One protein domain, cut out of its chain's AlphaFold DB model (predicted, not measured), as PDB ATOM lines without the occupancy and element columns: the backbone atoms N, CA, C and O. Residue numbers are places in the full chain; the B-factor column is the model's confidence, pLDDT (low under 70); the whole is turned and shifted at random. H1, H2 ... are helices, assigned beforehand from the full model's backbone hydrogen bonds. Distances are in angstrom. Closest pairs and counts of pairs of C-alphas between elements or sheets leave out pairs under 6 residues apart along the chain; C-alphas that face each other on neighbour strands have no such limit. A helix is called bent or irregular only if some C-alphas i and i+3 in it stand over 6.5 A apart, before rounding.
ATOM      1  N   PHE A  43     149.271  61.259  93.046       55.44
ATOM      2  CA  PHE A  43     148.964  59.825  93.040       55.44
ATOM      3  C   PHE A  43     148.474  59.355  94.423       55.44
ATOM      4  O   PHE A  43     149.120  58.559  95.095       55.44
ATOM      5  N   ASN A  44     147.312  59.856  94.850       61.25
ATOM      6  CA  ASN A  44     146.580  59.361  96.023       61.25
ATOM      7  C   ASN A  44     145.587  58.253  95.597       61.25
ATOM      8  O   ASN A  44     145.127  58.228  94.457       61.25
ATOM      9  N   GLN A  45     145.211  57.351  96.506       57.31
ATOM     10  CA  GLN A  45     144.257  56.255  96.273       57.31
ATOM     11  C   GLN A  45     142.933  56.724  95.640       57.31
ATOM     12  O   GLN A  45     142.403  56.052  94.758       57.31
ATOM     13  N   ASN A  46     142.442  57.914  96.006       62.50
ATOM     14  CA  ASN A  46     141.223  58.485  95.422       62.50
ATOM     15  C   ASN A  46     141.353  58.790  93.918       62.50
ATOM     16  O   ASN A  46     140.388  58.620  93.179       62.50
ATOM     17  N   TYR A  47     142.543  59.183  93.449       63.44
ATOM     18  CA  TYR A  47     142.813  59.413  92.026       63.44
ATOM     19  C   TYR A  47     142.759  58.097  91.240       63.44
ATOM     20  O   TYR A  47     142.148  58.027  90.179       63.44
ATOM     21  N   VAL A  48     143.349  57.026  91.785       63.12
ATOM     22  CA  VAL A  48     143.343  55.696  91.152       63.12
ATOM     23  C   VAL A  48     141.918  55.156  91.030       63.12
ATOM     24  O   VAL A  48     141.552  54.646  89.973       63.12
ATOM     25  N   ASN A  49     141.096  55.327  92.067       64.12
ATOM     26  CA  ASN A  49     139.704  54.877  92.053       64.12
ATOM     27  C   ASN A  49     138.862  55.617  90.998       64.12
ATOM     28  O   ASN A  49     138.137  54.969  90.249       64.12
ATOM     29  N   GLN A  50     139.026  56.939  90.855       62.38
ATOM     30  CA  GLN A  50     138.340  57.714  89.808       62.38
ATOM     31  C   GLN A  50     138.773  57.299  88.395       62.38
ATOM     32  O   GLN A  50     137.942  57.136  87.503       62.38
ATOM     33  N   VAL A  51     140.072  57.076  88.175       64.88
ATOM     34  CA  VAL A  51     140.583  56.602  86.876       64.88
ATOM     35  C   VAL A  51     140.002  55.228  86.520       64.88
ATOM     36  O   VAL A  51     139.636  54.997  85.367       64.88
ATOM     37  N   LEU A  52     139.874  54.330  87.502       61.91
ATOM     38  CA  LEU A  52     139.296  52.997  87.310       61.91
ATOM     39  C   LEU A  52     137.788  53.039  87.019       61.91
ATOM     40  O   LEU A  52     137.337  52.294  86.154       61.91
ATOM     41  N   GLU A  53     137.018  53.915  87.673       63.25
ATOM     42  CA  GLU A  53     135.582  54.087  87.389       63.25
ATOM     43  C   GLU A  53     135.319  54.593  85.965       63.25
ATOM     44  O   GLU A  53     134.359  54.178  85.316       63.25
ATOM     45  N   ILE A  54     136.185  55.459  85.438       59.44
ATOM     46  CA  ILE A  54     135.990  56.084  84.121       59.44
ATOM     47  C   ILE A  54     136.531  55.225  82.979       59.44
ATOM     48  O   ILE A  54     135.945  55.226  81.894       59.44
ATOM     49  N   GLY A  55     137.553  54.403  83.236       60.28
ATOM     50  CA  GLY A  55     137.987  53.348  82.313       60.28
ATOM     51  C   GLY A  55     136.888  52.326  81.974       60.28
ATOM     52  O   GLY A  55     137.041  51.564  81.022       60.28
ATOM     53  N   LEU A  56     135.772  52.329  82.714       64.31
ATOM     54  CA  LEU A  56     134.591  51.500  82.461       64.31
ATOM     55  C   LEU A  56     133.565  52.152  81.518       64.31
ATOM     56  O   LEU A  56     132.617  51.473  81.112       64.31
ATOM     57  N   LYS A  57     133.715  53.436  81.142       74.88
ATOM     58  CA  LYS A  57     132.803  54.067  80.173       74.88
ATOM     59  C   LYS A  57     132.919  53.363  78.812       74.88
ATOM     60  O   LYS A  57     134.023  53.241  78.274       74.88
ATOM     61  N   PRO A  58     131.804  52.923  78.202       83.06
ATOM     62  CA  PRO A  58     131.862  52.239  76.921       83.06
ATOM     63  C   PRO A  58     132.275  53.208  75.807       83.06
ATOM     64  O   PRO A  58     131.801  54.342  75.734       83.06
ATOM     65  N   THR A  59     133.103  52.739  74.870       84.00
ATOM     66  CA  THR A  59     133.545  53.527  73.704       84.00
ATOM     67  C   THR A  59     132.377  54.108  72.898       84.00
ATOM     68  O   THR A  59     132.493  55.197  72.346       84.00
ATOM     69  N   SER A  60     131.227  53.426  72.853       86.38
ATOM     70  CA  SER A  60     130.013  53.938  72.201       86.38
ATOM     71  C   SER A  60     129.496  55.236  72.834       86.38
ATOM     72  O   SER A  60     129.060  56.136  72.115       86.38
ATOM     73  N   GLN A  61     129.580  55.356  74.161       85.69
ATOM     74  CA  GLN A  61     129.222  56.575  74.877       85.69
ATOM     75  C   GLN A  61     130.225  57.691  74.581       85.69
ATOM     76  O   GLN A  61     129.812  58.778  74.188       85.69
ATOM     77  N   LEU A  62     131.529  57.414  74.671       84.62
ATOM     78  CA  LEU A  62     132.577  58.414  74.420       84.62
ATOM     79  C   LEU A  62     132.538  58.951  72.981       84.62
ATOM     80  O   LEU A  62     132.696  60.147  72.751       84.62
ATOM     81  N   LEU A  63     132.265  58.090  71.998       87.00
ATOM     82  CA  LEU A  63     132.070  58.512  70.607       87.00
ATOM     83  C   LEU A  63     130.832  59.395  70.436       87.00
ATOM     84  O   LEU A  63     130.859  60.346  69.656       87.00
ATOM     85  N   THR A  64     129.757  59.092  71.164       88.69
ATOM     86  CA  THR A  64     128.537  59.903  71.143       88.69
ATOM     87  C   THR A  64     128.795  61.278  71.755       88.69
ATOM     88  O   THR A  64     128.412  62.282  71.155       88.69
ATOM     89  N   GLU A  65     129.500  61.342  72.888       87.44
ATOM     90  CA  GLU A  65     129.931  62.599  73.515       87.44
ATOM     91  C   GLU A  65     130.829  63.407  72.569       87.44
ATOM     92  O   GLU A  65     130.549  64.575  72.312       87.44
ATOM     93  N   LEU A  66     131.838  62.781  71.949       89.19
ATOM     94  CA  LEU A  66     132.701  63.441  70.965       89.19
ATOM     95  C   LEU A  66     131.893  64.019  69.797       89.19
ATOM     96  O   LEU A  66     132.131  65.150  69.375       89.19
ATOM     97  N   PHE A  67     130.944  63.254  69.263       90.25
ATOM     98  CA  PHE A  67     130.112  63.693  68.148       90.25
ATOM     99  C   PHE A  67     129.229  64.885  68.529       90.25
ATOM    100  O   PHE A  67     129.186  65.874  67.796       90.25
ATOM    101  N   GLN A  68     128.561  64.820  69.683       90.25
ATOM    102  CA  GLN A  68     127.727  65.912  70.190       90.25
ATOM    103  C   GLN A  68     128.568  67.157  70.505       90.25
ATOM    104  O   GLN A  68     128.201  68.267  70.107       90.25
ATOM    105  N   GLY A  69     129.733  66.974  71.130       89.62
ATOM    106  CA  GLY A  69     130.699  68.032  71.413       89.62
ATOM    107  C   GLY A  69     131.218  68.700  70.140       89.62
ATOM    108  O   GLY A  69     131.256  69.926  70.056       89.62
ATOM    109  N   LEU A  70     131.557  67.930  69.104       92.25
ATOM    110  CA  LEU A  70     131.971  68.478  67.808       92.25
ATOM    111  C   LEU A  70     130.836  69.226  67.113       92.25
ATOM    112  O   LEU A  70     131.044  70.333  66.617       92.25
ATOM    113  N   ALA A  71     129.641  68.642  67.091       92.31
ATOM    114  CA  ALA A  71     128.493  69.243  66.432       92.31
ATOM    115  C   ALA A  71     128.117  70.582  67.088       92.31
ATOM    116  O   ALA A  71     127.955  71.585  66.401       92.31
ATOM    117  N   THR A  72     128.079  70.646  68.417       91.31
ATOM    118  CA  THR A  72     127.852  71.909  69.145       91.31
ATOM    119  C   THR A  72     129.012  72.892  68.985       91.31
ATOM    120  O   THR A  72     128.788  74.083  68.768       91.31
ATOM    121  N   SER A  73     130.262  72.421  68.987       92.50
ATOM    122  CA  SER A  73     131.439  73.292  68.839       92.50
ATOM    123  C   SER A  73     131.581  73.937  67.465       92.50
ATOM    124  O   SER A  73     132.140  75.031  67.344       92.50
ATOM    125  N   PHE A  74     131.096  73.263  66.426       93.75
ATOM    126  CA  PHE A  74     131.116  73.764  65.055       93.75
ATOM    127  C   PHE A  74     129.766  74.312  64.590       93.75
ATOM    128  O   PHE A  74     129.647  74.716  63.437       93.75
ATOM    129  N   ASN A  75     128.762  74.403  65.458       93.12
ATOM    130  CA  ASN A  75     127.540  75.130  65.146       93.12
ATOM    131  C   ASN A  75     127.807  76.651  65.235       93.12
ATOM    132  O   ASN A  75     128.230  77.114  66.282       93.12
ATOM    133  N   PRO A  76     127.580  77.453  64.177       88.50
ATOM    134  CA  PRO A  76     127.859  78.900  64.178       88.50
ATOM    135  C   PRO A  76     126.933  79.743  65.075       88.50
ATOM    136  O   PRO A  76     127.171  80.941  65.247       88.50
ATOM    137  N   PHE A  77     125.850  79.159  65.587       89.50
ATOM    138  CA  PHE A  77     124.754  79.882  66.234       89.50
ATOM    139  C   PHE A  77     124.502  79.421  67.671       89.50
ATOM    140  O   PHE A  77     124.206  80.244  68.535       89.50
ATOM    141  N   ILE A  78     124.578  78.109  67.925       84.50
ATOM    142  CA  ILE A  78     124.171  77.496  69.195       84.50
ATOM    143  C   ILE A  78     125.223  76.474  69.631       84.50
ATOM    144  O   ILE A  78     125.368  75.426  69.010       84.50
ATOM    145  N   HIS A  79     125.913  76.759  70.734       83.56
ATOM    146  CA  HIS A  79     127.013  75.935  71.257       83.56
ATOM    147  C   HIS A  79     126.635  75.066  72.465       83.56
ATOM    148  O   HIS A  79     127.505  74.493  73.114       83.56
ATOM    149  N   MET A  80     125.346  74.978  72.791       77.31
ATOM    150  CA  MET A  80     124.838  74.213  73.928       77.31
ATOM    151  C   MET A  80     123.666  73.345  73.484       77.31
ATOM    152  O   MET A  80     122.870  73.749  72.639       77.31
ATOM    153  N   SER A  81     123.552  72.162  74.071       75.81
ATOM    154  CA  SER A  81     122.436  71.238  73.875       75.81
ATOM    155  C   SER A  81     121.868  70.848  75.232       75.81
ATOM    156  O   SER A  81     122.625  70.591  76.165       75.81
ATOM    157  N   ASN A  82     120.543  70.790  75.346       71.62
ATOM    158  CA  ASN A  82     119.872  70.423  76.593       71.62
ATOM    159  C   ASN A  82     119.636  68.903  76.603       71.62
ATOM    160  O   ASN A  82     119.071  68.416  75.631       71.62
ATOM    161  N   PRO A  83     119.969  68.134  77.651       62.09
ATOM    162  CA  PRO A  83     119.680  66.694  77.718       62.09
ATOM    163  C   PRO A  83     118.223  66.314  77.375       62.09
ATOM    164  O   PRO A  83     117.981  65.274  76.767       62.09
ATOM    165  N   ASN A  84     117.263  67.201  77.663       62.91
ATOM    166  CA  ASN A  84     115.831  67.035  77.384       62.91
ATOM    167  C   ASN A  84     115.361  67.702  76.073       62.91
ATOM    168  O   ASN A  84     114.165  67.758  75.788       62.91
ATOM    169  N   GLY A  85     116.283  68.223  75.260       61.97
ATOM    170  CA  GLY A  85     115.994  69.054  74.084       61.97
ATOM    171  C   GLY A  85     115.404  68.317  72.874       61.97
ATOM    172  O   GLY A  85     114.995  68.968  71.912       61.97
ATOM    173  N   GLY A  86     115.340  66.981  72.892       78.06
ATOM    174  CA  GLY A  86     114.677  66.170  71.861       78.06
ATOM    175  C   GLY A  86     115.028  66.590  70.425       78.06
ATOM    176  O   GLY A  86     116.197  66.642  70.050       78.06
ATOM    177  N   ILE A  87     114.011  66.928  69.623       80.75
ATOM    178  CA  ILE A  87     114.148  67.348  68.212       80.75
ATOM    179  C   ILE A  87     115.026  68.601  68.047       80.75
ATOM    180  O   ILE A  87     115.746  68.716  67.054       80.75
ATOM    181  N   ILE A  88     115.015  69.525  69.014       81.75
ATOM    182  CA  ILE A  88     115.806  70.764  68.946       81.75
ATOM    183  C   ILE A  88     117.303  70.433  68.959       81.75
ATOM    184  O   ILE A  88     118.057  70.993  68.162       81.75
ATOM    185  N   ASN A  89     117.725  69.462  69.776       86.00
ATOM    186  CA  ASN A  89     119.115  69.002  69.788       86.00
ATOM    187  C   ASN A  89     119.539  68.423  68.443       86.00
ATOM    188  O   ASN A  89     120.621  68.739  67.962       86.00
ATOM    189  N   TYR A  90     118.687  67.612  67.805       87.12
ATOM    190  CA  TYR A  90     118.986  67.082  66.473       87.12
ATOM    191  C   TYR A  90     119.172  68.202  65.445       87.12
ATOM    192  O   TYR A  90     120.071  68.114  64.610       87.12
ATOM    193  N   GLY A  91     118.387  69.281  65.541       87.56
ATOM    194  CA  GLY A  91     118.582  70.486  64.733       87.56
ATOM    195  C   GLY A  91     119.936  71.159  64.987       87.56
ATOM    196  O   GLY A  91     120.673  71.440  64.041       87.56
ATOM    197  N   ILE A  92     120.298  71.365  66.259       88.94
ATOM    198  CA  ILE A  92     121.586  71.956  66.662       88.94
ATOM    199  C   ILE A  92     122.752  71.107  66.146       88.94
ATOM    200  O   ILE A  92     123.674  71.640  65.520       88.94
ATOM    201  N   TYR A  93     122.698  69.792  66.360       92.19
ATOM    202  CA  TYR A  93     123.744  68.884  65.908       92.19
ATOM    203  C   TYR A  93     123.831  68.853  64.379       92.19
ATOM    204  O   TYR A  93     124.924  68.934  63.823       92.19
ATOM    205  N   GLY A  94     122.687  68.813  63.691       92.44
ATOM    206  CA  GLY A  94     122.615  68.811  62.231       92.44
ATOM    207  C   GLY A  94     123.274  70.038  61.600       92.44
ATOM    208  O   GLY A  94     124.093  69.887  60.694       92.44
ATOM    209  N   ILE A  95     122.988  71.242  62.113       93.38
ATOM    210  CA  ILE A  95     123.632  72.485  61.646       93.38
ATOM    211  C   ILE A  95     125.147  72.429  61.876       93.38
ATOM    212  O   ILE A  95     125.923  72.786  60.988       93.38
ATOM    213  N   GLY A  96     125.570  71.957  63.049       93.88
ATOM    214  CA  GLY A  96     126.981  71.799  63.388       93.88
ATOM    215  C   GLY A  96     127.735  70.886  62.430       93.88
ATOM    216  O   GLY A  96     128.763  71.267  61.876       93.88
ATOM    217  N   ILE A  97     127.189  69.698  62.178       94.81
ATOM    218  CA  ILE A  97     127.779  68.701  61.277       94.81
ATOM    219  C   ILE A  97     127.807  69.209  59.835       94.81
ATOM    220  O   ILE A  97     128.817  69.053  59.147       94.81
ATOM    221  N   LEU A  98     126.731  69.855  59.377       95.94
ATOM    222  CA  LEU A  98     126.699  70.490  58.059       95.94
ATOM    223  C   LEU A  98     127.835  71.513  57.924       95.94
ATOM    224  O   LEU A  98     128.529  71.542  56.905       95.94
ATOM    225  N   ASN A  99     128.063  72.318  58.964       95.94
ATOM    226  CA  ASN A  99     129.151  73.286  58.974       95.94
ATOM    227  C   ASN A  99     130.529  72.602  58.988       95.94
ATOM    228  O   ASN A  99     131.419  73.047  58.269       95.94
ATOM    229  N   VAL A 100     130.705  71.480  59.700       95.50
ATOM    230  CA  VAL A 100     131.937  70.664  59.618       95.50
ATOM    231  C   VAL A 100     132.197  70.201  58.184       95.50
ATOM    232  O   VAL A 100     133.309  70.368  57.679       95.50
ATOM    233  N   PHE A 101     131.183  69.674  57.490       96.06
ATOM    234  CA  PHE A 101     131.334  69.282  56.086       96.06
ATOM    235  C   PHE A 101     131.704  70.464  55.191       96.06
ATOM    236  O   PHE A 101     132.554  70.327  54.312       96.06
ATOM    237  N   LEU A 102     131.119  71.636  55.437       95.12
ATOM    238  CA  LEU A 102     131.425  72.847  54.686       95.12
ATOM    239  C   LEU A 102     132.852  73.357  54.952       95.12
ATOM    240  O   LEU A 102     133.533  73.762  54.007       95.12
ATOM    241  N   ILE A 103     133.341  73.271  56.194       95.88
ATOM    242  CA  ILE A 103     134.739  73.552  56.559       95.88
ATOM    243  C   ILE A 103     135.680  72.623  55.785       95.88
ATOM    244  O   ILE A 103     136.600  73.099  55.116       95.88
ATOM    245  N   ILE A 104     135.429  71.309  55.831       95.00
ATOM    246  CA  ILE A 104     136.240  70.304  55.126       95.00
ATOM    247  C   ILE A 104     136.244  70.596  53.623       95.00
ATOM    248  O   ILE A 104     137.308  70.683  53.011       95.00
ATOM    249  N   PHE A 105     135.067  70.812  53.034       95.25
ATOM    250  CA  PHE A 105     134.930  71.144  51.619       95.25
ATOM    251  C   PHE A 105     135.730  72.396  51.240       95.25
ATOM    252  O   PHE A 105     136.458  72.388  50.246       95.25
ATOM    253  N   LEU A 106     135.648  73.464  52.038       94.81
ATOM    254  CA  LEU A 106     136.384  74.701  51.782       94.81
ATOM    255  C   LEU A 106     137.894  74.523  51.898       94.81
ATOM    256  O   LEU A 106     138.622  75.105  51.092       94.81
ATOM    257  N   PHE A 107     138.367  73.740  52.864       95.06
ATOM    258  CA  PHE A 107     139.792  73.461  53.046       95.06
ATOM    259  C   PHE A 107     140.360  72.554  51.953       95.06
ATOM    260  O   PHE A 107     141.525  72.702  51.597       95.06
ATOM    261  N   LEU A 108     139.552  71.651  51.393       92.94
ATOM    262  CA  LEU A 108     139.946  70.835  50.242       92.94
ATOM    263  C   LEU A 108     139.934  71.642  48.939       92.94
ATOM    264  O   LEU A 108     140.824  71.487  48.106       92.94
ATOM    265  N   LYS A 109     138.937  72.518  48.761       93.12
ATOM    266  CA  LYS A 109     138.782  73.326  47.543       93.12
ATOM    267  C   LYS A 109     139.787  74.474  47.458       93.12
ATOM    268  O   LYS A 109     140.202  74.837  46.360       93.12
ATOM    269  N   ASN A 110     140.166  75.064  48.591       91.06
ATOM    270  CA  ASN A 110     141.071  76.210  48.635       91.06
ATOM    271  C   ASN A 110     142.449  75.802  49.143       91.06
ATOM    272  O   ASN A 110     142.585  75.120  50.153       91.06
ATOM    273  N   LYS A 111     143.499  76.292  48.481       89.31
ATOM    274  CA  LYS A 111     144.870  76.017  48.904       89.31
ATOM    275  C   LYS A 111     145.133  76.637  50.280       89.31
ATOM    276  O   LYS A 111     145.010  77.850  50.461       89.31
ATOM    277  N   LEU A 112     145.522  75.795  51.232       93.81
ATOM    278  CA  LEU A 112     145.967  76.218  52.555       93.81
ATOM    279  C   LEU A 112     147.455  76.584  52.525       93.81
ATOM    280  O   LEU A 112     148.285  75.843  51.986       93.81
ATOM    281  N   THR A 113     147.788  77.720  53.126       94.06
ATOM    282  CA  THR A 113     149.166  78.123  53.438       94.06
ATOM    283  C   THR A 113     149.755  77.228  54.530       94.06
ATOM    284  O   THR A 113     149.027  76.575  55.276       94.06
ATOM    285  N   GLU A 114     151.082  77.200  54.663       91.00
ATOM    286  CA  GLU A 114     151.744  76.382  55.692       91.00
ATOM    287  C   GLU A 114     151.329  76.785  57.116       91.00
ATOM    288  O   GLU A 114     151.093  75.921  57.957       91.00
ATOM    289  N   THR A 115     151.135  78.082  57.370       92.94
ATOM    290  CA  THR A 115     150.622  78.578  58.654       92.94
ATOM    291  C   THR A 115     149.194  78.102  58.920       92.94
ATOM    292  O   THR A 115     148.888  77.672  60.027       92.94
ATOM    293  N   GLU A 116     148.317  78.125  57.914       95.31
ATOM    294  CA  GLU A 116     146.941  77.627  58.057       95.31
ATOM    295  C   GLU A 116     146.911  76.119  58.324       95.31
ATOM    296  O   GLU A 116     146.182  75.670  59.207       95.31
ATOM    297  N   LYS A 117     147.746  75.342  57.619       93.81
ATOM    298  CA  LYS A 117     147.896  73.900  57.872       93.81
ATOM    299  C   LYS A 117     148.365  73.630  59.296       93.81
ATOM    300  O   LYS A 117     147.816  72.751  59.952       93.81
ATOM    301  N   PHE A 118     149.343  74.394  59.780       94.06
ATOM    302  CA  PHE A 118     149.824  74.292  61.155       94.06
ATOM    303  C   PHE A 118     148.709  74.568  62.173       94.06
ATOM    304  O   PHE A 118     148.485  73.759  63.071       94.06
ATOM    305  N   ILE A 119     147.971  75.667  62.004       94.75
ATOM    306  CA  ILE A 119     146.871  76.066  62.896       94.75
ATOM    307  C   ILE A 119     145.760  75.004  62.916       94.75
ATOM    308  O   ILE A 119     145.304  74.613  63.992       94.75
ATOM    309  N   ILE A 120     145.361  74.486  61.748       95.06
ATOM    310  CA  ILE A 120     144.370  73.401  61.653       95.06
ATOM    311  C   ILE A 120     144.886  72.146  62.356       95.06
ATOM    312  O   ILE A 120     144.150  71.526  63.120       95.06
ATOM    313  N   LEU A 121     146.152  71.783  62.143       94.31
ATOM    314  CA  LEU A 121     146.740  70.599  62.756       94.31
ATOM    315  C   LEU A 121     146.798  70.707  64.283       94.31
ATOM    316  O   LEU A 121     146.534  69.723  64.973       94.31
ATOM    317  N   LEU A 122     147.090  71.893  64.826       93.56
ATOM    318  CA  LEU A 122     147.011  72.143  66.266       93.56
ATOM    319  C   LEU A 122     145.597  71.916  66.808       93.56
ATOM    320  O   LEU A 122     145.450  71.272  67.847       93.56
ATOM    321  N   GLY A 123     144.580  72.415  66.102       93.69
ATOM    322  CA  GLY A 123     143.184  72.224  66.488       93.69
ATOM    323  C   GLY A 123     142.758  70.757  66.427       93.69
ATOM    324  O   GLY A 123     142.309  70.199  67.423       93.69
ATOM    325  N   VAL A 124     142.991  70.092  65.292       93.75
ATOM    326  CA  VAL A 124     142.615  68.683  65.079       93.75
ATOM    327  C   VAL A 124     143.346  67.755  66.049       93.75
ATOM    328  O   VAL A 124     142.717  66.911  66.678       93.75
ATOM    329  N   SER A 125     144.659  67.930  66.229       93.12
ATOM    330  CA  SER A 125     145.412  67.138  67.211       93.12
ATOM    331  C   SER A 125     144.928  67.386  68.639       93.12
ATOM    332  O   SER A 125     144.863  66.448  69.422       93.12
ATOM    333  N   GLY A 126     144.548  68.623  68.971       90.88
ATOM    334  CA  GLY A 126     143.937  68.966  70.250       90.88
ATOM    335  C   GLY A 126     142.637  68.209  70.499       90.88
ATOM    336  O   GLY A 126     142.527  67.544  71.519       90.88
ATOM    337  N   ILE A 127     141.713  68.231  69.534       92.00
ATOM    338  CA  ILE A 127     140.439  67.494  69.589       92.00
ATOM    339  C   ILE A 127     140.685  65.991  69.788       92.00
ATOM    340  O   ILE A 127     140.084  65.378  70.668       92.00
ATOM    341  N   ILE A 128     141.593  65.405  68.998       90.69
ATOM    342  CA  ILE A 128     141.932  63.977  69.091       90.69
ATOM    343  C   ILE A 128     142.516  63.655  70.470       90.69
ATOM    344  O   ILE A 128     142.114  62.679  71.099       90.69
ATOM    345  N   CYS A 129     143.445  64.474  70.967       88.19
ATOM    346  CA  CYS A 129     143.994  64.290  72.305       88.19
ATOM    347  C   CYS A 129     142.907  64.403  73.377       88.19
ATOM    348  O   CYS A 129     142.882  63.556  74.260       88.19
ATOM    349  N   SER A 130     141.997  65.377  73.295       86.75
ATOM    350  CA  SER A 130     140.908  65.534  74.269       86.75
ATOM    351  C   SER A 130     140.019  64.296  74.351       86.75
ATOM    352  O   SER A 130     139.675  63.888  75.455       86.75
ATOM    353  N   TYR A 131     139.726  63.651  73.216       87.12
ATOM    354  CA  TYR A 131     139.026  62.363  73.194       87.12
ATOM    355  C   TYR A 131     139.778  61.284  73.981       87.12
ATOM    356  O   TYR A 131     139.204  60.620  74.838       87.12
ATOM    357  N   PHE A 132     141.084  61.134  73.750       84.06
ATOM    358  CA  PHE A 132     141.868  60.128  74.469       84.06
ATOM    359  C   PHE A 132     142.035  60.444  75.954       84.06
ATOM    360  O   PHE A 132     142.064  59.527  76.767       84.06
ATOM    361  N   VAL A 133     142.122  61.720  76.330       80.00
ATOM    362  CA  VAL A 133     142.267  62.132  77.734       80.00
ATOM    363  C   VAL A 133     141.057  61.692  78.570       80.00
ATOM    364  O   VAL A 133     141.255  61.350  79.735       80.00
ATOM    365  N   GLN A 134     139.853  61.585  77.987       76.19
ATOM    366  CA  GLN A 134     138.668  61.063  78.687       76.19
ATOM    367  C   GLN A 134     138.843  59.632  79.226       76.19
ATOM    368  O   GLN A 134     138.158  59.259  80.169       76.19
ATOM    369  N   TYR A 135     139.765  58.834  78.671       74.44
ATOM    370  CA  TYR A 135     140.070  57.488  79.179       74.44
ATOM    371  C   TYR A 135     140.997  57.490  80.401       74.44
ATOM    372  O   TYR A 135     141.108  56.479  81.090       74.44
ATOM    373  N   PHE A 136     141.702  58.595  80.650       69.81
ATOM    374  CA  PHE A 136     142.755  58.674  81.667       69.81
ATOM    375  C   PHE A 136     142.423  59.620  82.817       69.81
ATOM    376  O   PHE A 136     143.081  59.553  83.853       69.81
ATOM    377  N   TYR A 137     141.450  60.514  82.637       65.25
ATOM    378  CA  TYR A 137     141.072  61.520  83.623       65.25
ATOM    379  C   TYR A 137     139.553  61.617  83.733       65.25
ATOM    380  O   TYR A 137     138.846  61.568  82.726       65.25
ATOM    381  N   GLY A 138     139.071  61.822  84.961       61.25
ATOM    382  CA  GLY A 138     137.682  62.173  85.234       61.25
ATOM    383  C   GLY A 138     137.383  63.591  84.835       61.25
ATOM    384  O   GLY A 138     137.435  64.506  85.647       61.25
ATOM    385  N   ILE A 139     137.135  63.749  83.546       63.72
ATOM    386  CA  ILE A 139     136.726  65.002  82.946       63.72
ATOM    387  C   ILE A 139     135.235  64.891  82.653       63.72
ATOM    388  O   ILE A 139     134.733  63.809  82.323       63.72
ATOM    389  N   ASP A 140     134.549  66.022  82.768       67.75
ATOM    390  CA  ASP A 140     133.190  66.188  82.274       67.75
ATOM    391  C   ASP A 140     133.049  65.640  80.837       67.75
ATOM    392  O   ASP A 140     134.033  65.598  80.079       67.75
ATOM    393  N   PRO A 141     131.840  65.199  80.439       70.75
ATOM    394  CA  PRO A 141     131.563  64.813  79.061       70.75
ATOM    395  C   PRO A 141     132.095  65.849  78.073       70.75
ATOM    396  O   PRO A 141     132.016  67.053  78.320       70.75
ATOM    397  N   LEU A 142     132.643  65.378  76.950       75.25
ATOM    398  CA  LEU A 142     133.233  66.253  75.943       75.25
ATOM    399  C   LEU A 142     132.179  67.217  75.392       75.25
ATOM    400  O   LEU A 142     131.339  66.851  74.572       75.25
ATOM    401  N   ASP A 143     132.255  68.466  75.834       72.12
ATOM    402  CA  ASP A 143     131.341  69.530  75.460       72.12
ATOM    403  C   ASP A 143     132.072  70.655  74.712       72.12
ATOM    404  O   ASP A 143     133.291  70.632  74.492       72.12
ATOM    405  N   TYR A 144     131.313  71.676  74.309       70.25
ATOM    406  CA  TYR A 144     131.883  72.868  73.693       70.25
ATOM    407  C   TYR A 144     132.968  73.520  74.556       70.25
ATOM    408  O   TYR A 144     133.961  73.995  74.012       70.25
ATOM    409  N   ARG A 145     132.823  73.548  75.884       78.88
ATOM    410  CA  ARG A 145     133.752  74.265  76.770       78.88
ATOM    411  C   ARG A 145     135.138  73.633  76.736       78.88
ATOM    412  O   ARG A 145     136.135  74.354  76.674       78.88
ATOM    413  N   LEU A 146     135.198  72.304  76.722       83.44
ATOM    414  CA  LEU A 146     136.451  71.551  76.637       83.44
ATOM    415  C   LEU A 146     137.061  71.582  75.231       83.44
ATOM    416  O   LEU A 146     138.287  71.582  75.082       83.44
ATOM    417  N   LEU A 147     136.226  71.628  74.190       89.56
ATOM    418  CA  LEU A 147     136.683  71.637  72.797       89.56
ATOM    419  C   LEU A 147     136.998  73.035  72.254       89.56
ATOM    420  O   LEU A 147     137.789  73.139  71.313       89.56
ATOM    421  N   ALA A 148     136.448  74.102  72.837       87.56
ATOM    422  CA  ALA A 148     136.584  75.482  72.362       87.56
ATOM    423  C   ALA A 148     138.039  75.921  72.107       87.56
ATOM    424  O   ALA A 148     138.306  76.473  71.034       87.56
ATOM    425  N   PRO A 149     139.019  75.634  72.992       89.75
ATOM    426  CA  PRO A 149     140.416  75.995  72.739       89.75
ATOM    427  C   PRO A 149     141.007  75.332  71.486       89.75
ATOM    428  O   PRO A 149     141.939  75.863  70.881       89.75
ATOM    429  N   PHE A 150     140.476  74.174  71.088       91.81
ATOM    430  CA  PHE A 150     140.965  73.385  69.956       91.81
ATOM    431  C   PHE A 150     140.156  73.619  68.677       91.81
ATOM    432  O   PHE A 150     140.703  73.530  67.578       91.81
ATOM    433  N   THR A 151     138.878  73.981  68.791       93.19
ATOM    434  CA  THR A 151     138.052  74.360  67.636       93.19
ATOM    435  C   THR A 151     138.320  75.793  67.184       93.19
ATOM    436  O   THR A 151     138.233  76.074  65.989       93.19
ATOM    437  N   PHE A 152     138.718  76.694  68.090       93.38
ATOM    438  CA  PHE A 152     139.004  78.096  67.769       93.38
ATOM    439  C   PHE A 152     140.052  78.288  66.648       93.38
ATOM    440  O   PHE A 152     139.763  79.011  65.692       93.38
ATOM    441  N   PRO A 153     141.218  77.606  66.658       93.94
ATOM    442  CA  PRO A 153     142.159  77.610  65.532       93.94
ATOM    443  C   PRO A 153     141.515  77.263  64.180       93.94
ATOM    444  O   PRO A 153     141.795  77.902  63.164       93.94
ATOM    445  N   ILE A 154     140.625  76.269  64.163       96.00
ATOM    446  CA  ILE A 154     139.932  75.813  62.952       96.00
ATOM    447  C   ILE A 154     138.930  76.879  62.493       96.00
ATOM    448  O   ILE A 154     138.899  77.212  61.307       96.00
ATOM    449  N   TRP A 155     138.182  77.472  63.430       95.06
ATOM    450  CA  TRP A 155     137.277  78.596  63.175       95.06
ATOM    451  C   TRP A 155     137.992  79.800  62.562       95.06
ATOM    452  O   TRP A 155     137.478  80.383  61.609       95.06
ATOM    453  N   LEU A 156     139.191  80.147  63.043       94.88
ATOM    454  CA  LEU A 156     139.975  81.254  62.487       94.88
ATOM    455  C   LEU A 156     140.312  81.036  61.010       94.88
ATOM    456  O   LEU A 156     140.087  81.921  60.181       94.88
ATOM    457  N   VAL A 157     140.833  79.854  60.664       96.69
ATOM    458  CA  VAL A 157     141.176  79.543  59.269       96.69
ATOM    459  C   VAL A 157     139.916  79.463  58.412       96.69
ATOM    460  O   VAL A 157     139.895  79.981  57.296       96.69
ATOM    461  N   TYR A 158     138.845  78.877  58.942       96.00
ATOM    462  CA  TYR A 158     137.563  78.786  58.258       96.00
ATOM    463  C   TYR A 158     136.975  80.164  57.933       96.00
ATOM    464  O   TYR A 158     136.739  80.460  56.760       96.00
ATOM    465  N   LEU A 159     136.810  81.041  58.926       94.38
ATOM    466  CA  LEU A 159     136.253  82.381  58.724       94.38
ATOM    467  C   LEU A 159     137.121  83.228  57.795       94.38
ATOM    468  O   LEU A 159     136.579  83.975  56.981       94.38
ATOM    469  N   LYS A 160     138.449  83.060  57.841       94.81
ATOM    470  CA  LYS A 160     139.353  83.675  56.865       94.81
ATOM    471  C   LYS A 160     139.024  83.229  55.436       94.81
ATOM    472  O   LYS A 160     138.868  84.082  54.568       94.81
ATOM    473  N   LYS A 161     138.854  81.922  55.181       94.75
ATOM    474  CA  LYS A 161     138.484  81.412  53.843       94.75
ATOM    475  C   LYS A 161     137.102  81.873  53.399       94.75
ATOM    476  O   LYS A 161     136.926  82.245  52.241       94.75
ATOM    477  N   VAL A 162     136.132  81.915  54.307       93.56
ATOM    478  CA  VAL A 162     134.801  82.457  54.001       93.56
ATOM    479  C   VAL A 162     134.895  83.947  53.661       93.56
ATOM    480  O   VAL A 162     134.282  84.386  52.693       93.56
ATOM    481  N   PHE A 163     135.688  84.726  54.399       94.25
ATOM    482  CA  PHE A 163     135.928  86.145  54.121       94.25
ATOM    483  C   PHE A 163     136.636  86.385  52.783       94.25
ATOM    484  O   PHE A 163     136.240  87.279  52.041       94.25
ATOM    485  N   GLU A 164     137.628  85.568  52.422       92.94
ATOM    486  CA  GLU A 164     138.292  85.649  51.112       92.94
ATOM    487  C   GLU A 164     137.291  85.474  49.948       92.94
ATOM    488  O   GLU A 164     137.421  86.143  48.921       92.94
ATOM    489  N   ILE A 165     136.258  84.639  50.126       93.06
ATOM    490  CA  ILE A 165     135.237  84.349  49.105       93.06
ATOM    491  C   ILE A 165     134.099  85.383  49.111       93.06
ATOM    492  O   ILE A 165     133.720  85.901  48.060       93.06
ATOM    493  N   PHE A 166     133.533  85.681  50.282       93.25
ATOM    494  CA  PHE A 166     132.289  86.450  50.428       93.25
ATOM    495  C   PHE A 166     132.492  87.892  50.922       93.25
ATOM    496  O   PHE A 166     131.547  88.691  50.906       93.25
ATOM    497  N   ARG A 167     133.719  88.262  51.312       93.44
ATOM    498  CA  ARG A 167     134.110  89.591  51.812       93.44
ATOM    499  C   ARG A 167     133.180  90.072  52.932       93.44
ATOM    500  O   ARG A 167     132.935  89.351  53.893       93.44
ATOM    501  N   LEU A 168     132.620  91.277  52.805       92.19
ATOM    502  CA  LEU A 168     131.731  91.882  53.802       92.19
ATOM    503  C   LEU A 168     130.482  91.037  54.101       92.19
ATOM    504  O   LEU A 168     129.935  91.134  55.196       92.19
ATOM    505  N   LYS A 169     130.035  90.171  53.180       92.31
ATOM    506  CA  LYS A 169     128.870  89.306  53.429       92.31
ATOM    507  C   LYS A 169     129.141  88.259  54.514       92.31
ATOM    508  O   LYS A 169     128.195  87.773  55.121       92.31
ATOM    509  N   THR A 170     130.402  87.953  54.819       91.06
ATOM    510  CA  THR A 170     130.771  87.032  55.907       91.06
ATOM    511  C   THR A 170     130.289  87.522  57.274       91.06
ATOM    512  O   THR A 170     129.935  86.704  58.120       91.06
ATOM    513  N   TYR A 171     130.176  88.841  57.479       91.25
ATOM    514  CA  TYR A 171     129.654  89.407  58.729       91.25
ATOM    515  C   TYR A 171     128.183  89.055  58.996       91.25
ATOM    516  O   TYR A 171     127.753  89.119  60.146       91.25
ATOM    517  N   ILE A 172     127.428  88.611  57.981       92.56
ATOM    518  CA  ILE A 172     126.063  88.098  58.164       92.56
ATOM    519  C   ILE A 172     126.064  86.894  59.112       92.56
ATOM    520  O   ILE A 172     125.148  86.768  59.915       92.56
ATOM    521  N   ILE A 173     127.105  86.051  59.087       89.69
ATOM    522  CA  ILE A 173     127.226  84.912  60.010       89.69
ATOM    523  C   ILE A 173     127.278  85.413  61.458       89.69
ATOM    524  O   ILE A 173     126.548  84.911  62.308       89.69
ATOM    525  N   GLY A 174     128.083  86.447  61.722       89.19
ATOM    526  CA  GLY A 174     128.167  87.075  63.042       89.19
ATOM    527  C   GLY A 174     126.851  87.733  63.462       89.19
ATOM    528  O   GLY A 174     126.397  87.530  64.583       89.19
ATOM    529  N   ALA A 175     126.196  88.457  62.551       91.44
ATOM    530  CA  ALA A 175     124.897  89.073  62.825       91.44
ATOM    531  C   ALA A 175     123.816  88.027  63.148       91.44
ATOM    532  O   ALA A 175     123.089  88.180  64.126       91.44
ATOM    533  N   LEU A 176     123.738  86.940  62.373       91.69
ATOM    534  CA  LEU A 176     122.807  85.837  62.619       91.69
ATOM    535  C   LEU A 176     123.105  85.112  63.935       91.69
ATOM    536  O   LEU A 176     122.168  84.749  64.633       91.69
ATOM    537  N   SER A 177     124.381  84.958  64.300       89.06
ATOM    538  CA  SER A 177     124.803  84.384  65.587       89.06
ATOM    539  C   SER A 177     124.368  85.241  66.782       89.06
ATOM    540  O   SER A 177     123.847  84.732  67.776       89.06
ATOM    541  N   LEU A 178     124.474  86.568  66.668       90.00
ATOM    542  CA  LEU A 178     123.944  87.478  67.687       90.00
ATOM    543  C   LEU A 178     122.414  87.422  67.757       90.00
ATOM    544  O   LEU A 178     121.850  87.370  68.848       90.00
ATOM    545  N   LEU A 179     121.735  87.393  66.605       91.12
ATOM    546  CA  LEU A 179     120.276  87.286  66.548       91.12
ATOM    547  C   LEU A 179     119.771  85.962  67.126       91.12
ATOM    548  O   LEU A 179     118.762  85.973  67.829       91.12
ATOM    549  N   SER A 180     120.466  84.843  66.897       86.56
ATOM    550  CA  SER A 180     120.122  83.580  67.552       86.56
ATOM    551  C   SER A 180     120.299  83.687  69.062       86.56
ATOM    552  O   SER A 180     119.384  83.321  69.791       86.56
ATOM    553  N   GLY A 181     121.402  84.270  69.546       83.38
ATOM    554  CA  GLY A 181     121.600  84.510  70.979       83.38
ATOM    555  C   GLY A 181     120.482  85.356  71.604       83.38
ATOM    556  O   GLY A 181     119.951  85.005  72.659       83.38
ATOM    557  N   LEU A 182     120.059  86.424  70.922       86.00
ATOM    558  CA  LEU A 182     118.937  87.265  71.352       86.00
ATOM    559  C   LEU A 182     117.606  86.511  71.334       86.00
ATOM    560  O   LEU A 182     116.830  86.636  72.278       86.00
ATOM    561  N   ALA A 183     117.350  85.706  70.303       84.50
ATOM    562  CA  ALA A 183     116.146  84.889  70.213       84.50
ATOM    563  C   ALA A 183     116.085  83.858  71.346       84.50
ATOM    564  O   ALA A 183     115.052  83.747  72.001       84.50
ATOM    565  N   PHE A 184     117.190  83.164  71.642       77.19
ATOM    566  CA  PHE A 184     117.267  82.243  72.779       77.19
ATOM    567  C   PHE A 184     117.123  82.964  74.113       77.19
ATOM    568  O   PHE A 184     116.416  82.463  74.971       77.19
ATOM    569  N   THR A 185     117.711  84.152  74.273       75.69
ATOM    570  CA  THR A 185     117.541  84.973  75.486       75.69
ATOM    571  C   THR A 185     116.088  85.411  75.668       75.69
ATOM    572  O   THR A 185     115.560  85.436  76.776       75.69
ATOM    573  N   TRP A 186     115.411  85.764  74.577       76.75
ATOM    574  CA  TRP A 186     114.006  86.152  74.617       76.75
ATOM    575  C   TRP A 186     113.095  84.956  74.902       76.75
ATOM    576  O   TRP A 186     112.206  85.059  75.742       76.75
ATOM    577  N   LEU A 187     113.358  83.810  74.267       72.88
ATOM    578  CA  LEU A 187     112.656  82.558  74.535       72.88
ATOM    579  C   LEU A 187     112.920  82.052  75.954       72.88
ATOM    580  O   LEU A 187     111.991  81.547  76.570       72.88
ATOM    581  N   SER A 188     114.139  82.207  76.485       66.06
ATOM    582  CA  SER A 188     114.528  81.778  77.836       66.06
ATOM    583  C   SER A 188     114.011  82.706  78.933       66.06
ATOM    584  O   SER A 188     113.844  82.252  80.064       66.06
ATOM    585  N   LYS A 189     113.667  83.962  78.597       66.69
ATOM    586  CA  LYS A 189     113.073  84.948  79.518       66.69
ATOM    587  C   LYS A 189     111.884  84.379  80.303       66.69
ATOM    588  O   LYS A 189     111.692  84.767  81.453       66.69
ATOM    589  N   GLY A 190     111.174  83.406  79.716       61.97
ATOM    590  CA  GLY A 190     110.240  82.517  80.405       61.97
ATOM    591  C   GLY A 190     109.144  83.246  81.169       61.97
ATOM    592  O   GLY A 190     108.933  84.443  80.993       61.97
TER     593      GLY A 190
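Overview. This is residues 43 to 190 of the 271 residues of an uncharacterized protein of Chryseobacterium sp. 3008163 (UniProt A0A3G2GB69). H4 and H5a make a hairpin; H2 and H3 cross and pack on H5a, H5b folds back as a V, and H1 lies far out. With 148 residues and five named helices, the printed part is all helix. It is flat, 57 by 48 by 24 A, and only just compact, close to loose, radius of gyration of the C-alphas 17.6 A.

Along the chain. H1, residues 45 to 54, begins at C-alpha (144.257, 56.255, 96.273). H2 is 59 to 73, H3 86 to 109, H4 114 to 133. H5, 144 to 188, one helix by hydrogen bonds, is bent: C-alphas 165 and 168 are 9.5 A apart. Arm H5a, residues 144 to 165, is irregular, C-alphas 146 and 149 being 7.1 A apart; arm H5b, residues 168 to 188, ends at Ser 188, with C-alpha 188 at (114.528, 81.778, 77.836).

Arrangement. H2 touches H3 about perpendicular, 75 degrees, closest C-alphas 71 and 96, 4.3 A. H4 touches H5a, opposite ways, shallow tilt of 24 degrees, closest C-alphas 123 and 150, 4.3 A. Every O i to N i+4 pair is within hydrogen-bond range in H1 to H4, 14 of 18 in H5a, 14 of 17 in H5b.

Size, cuts and confidence. The printed part has no cut; link H2 to H3 is long; residues 43 to 56, among others, have pLDDT under 70.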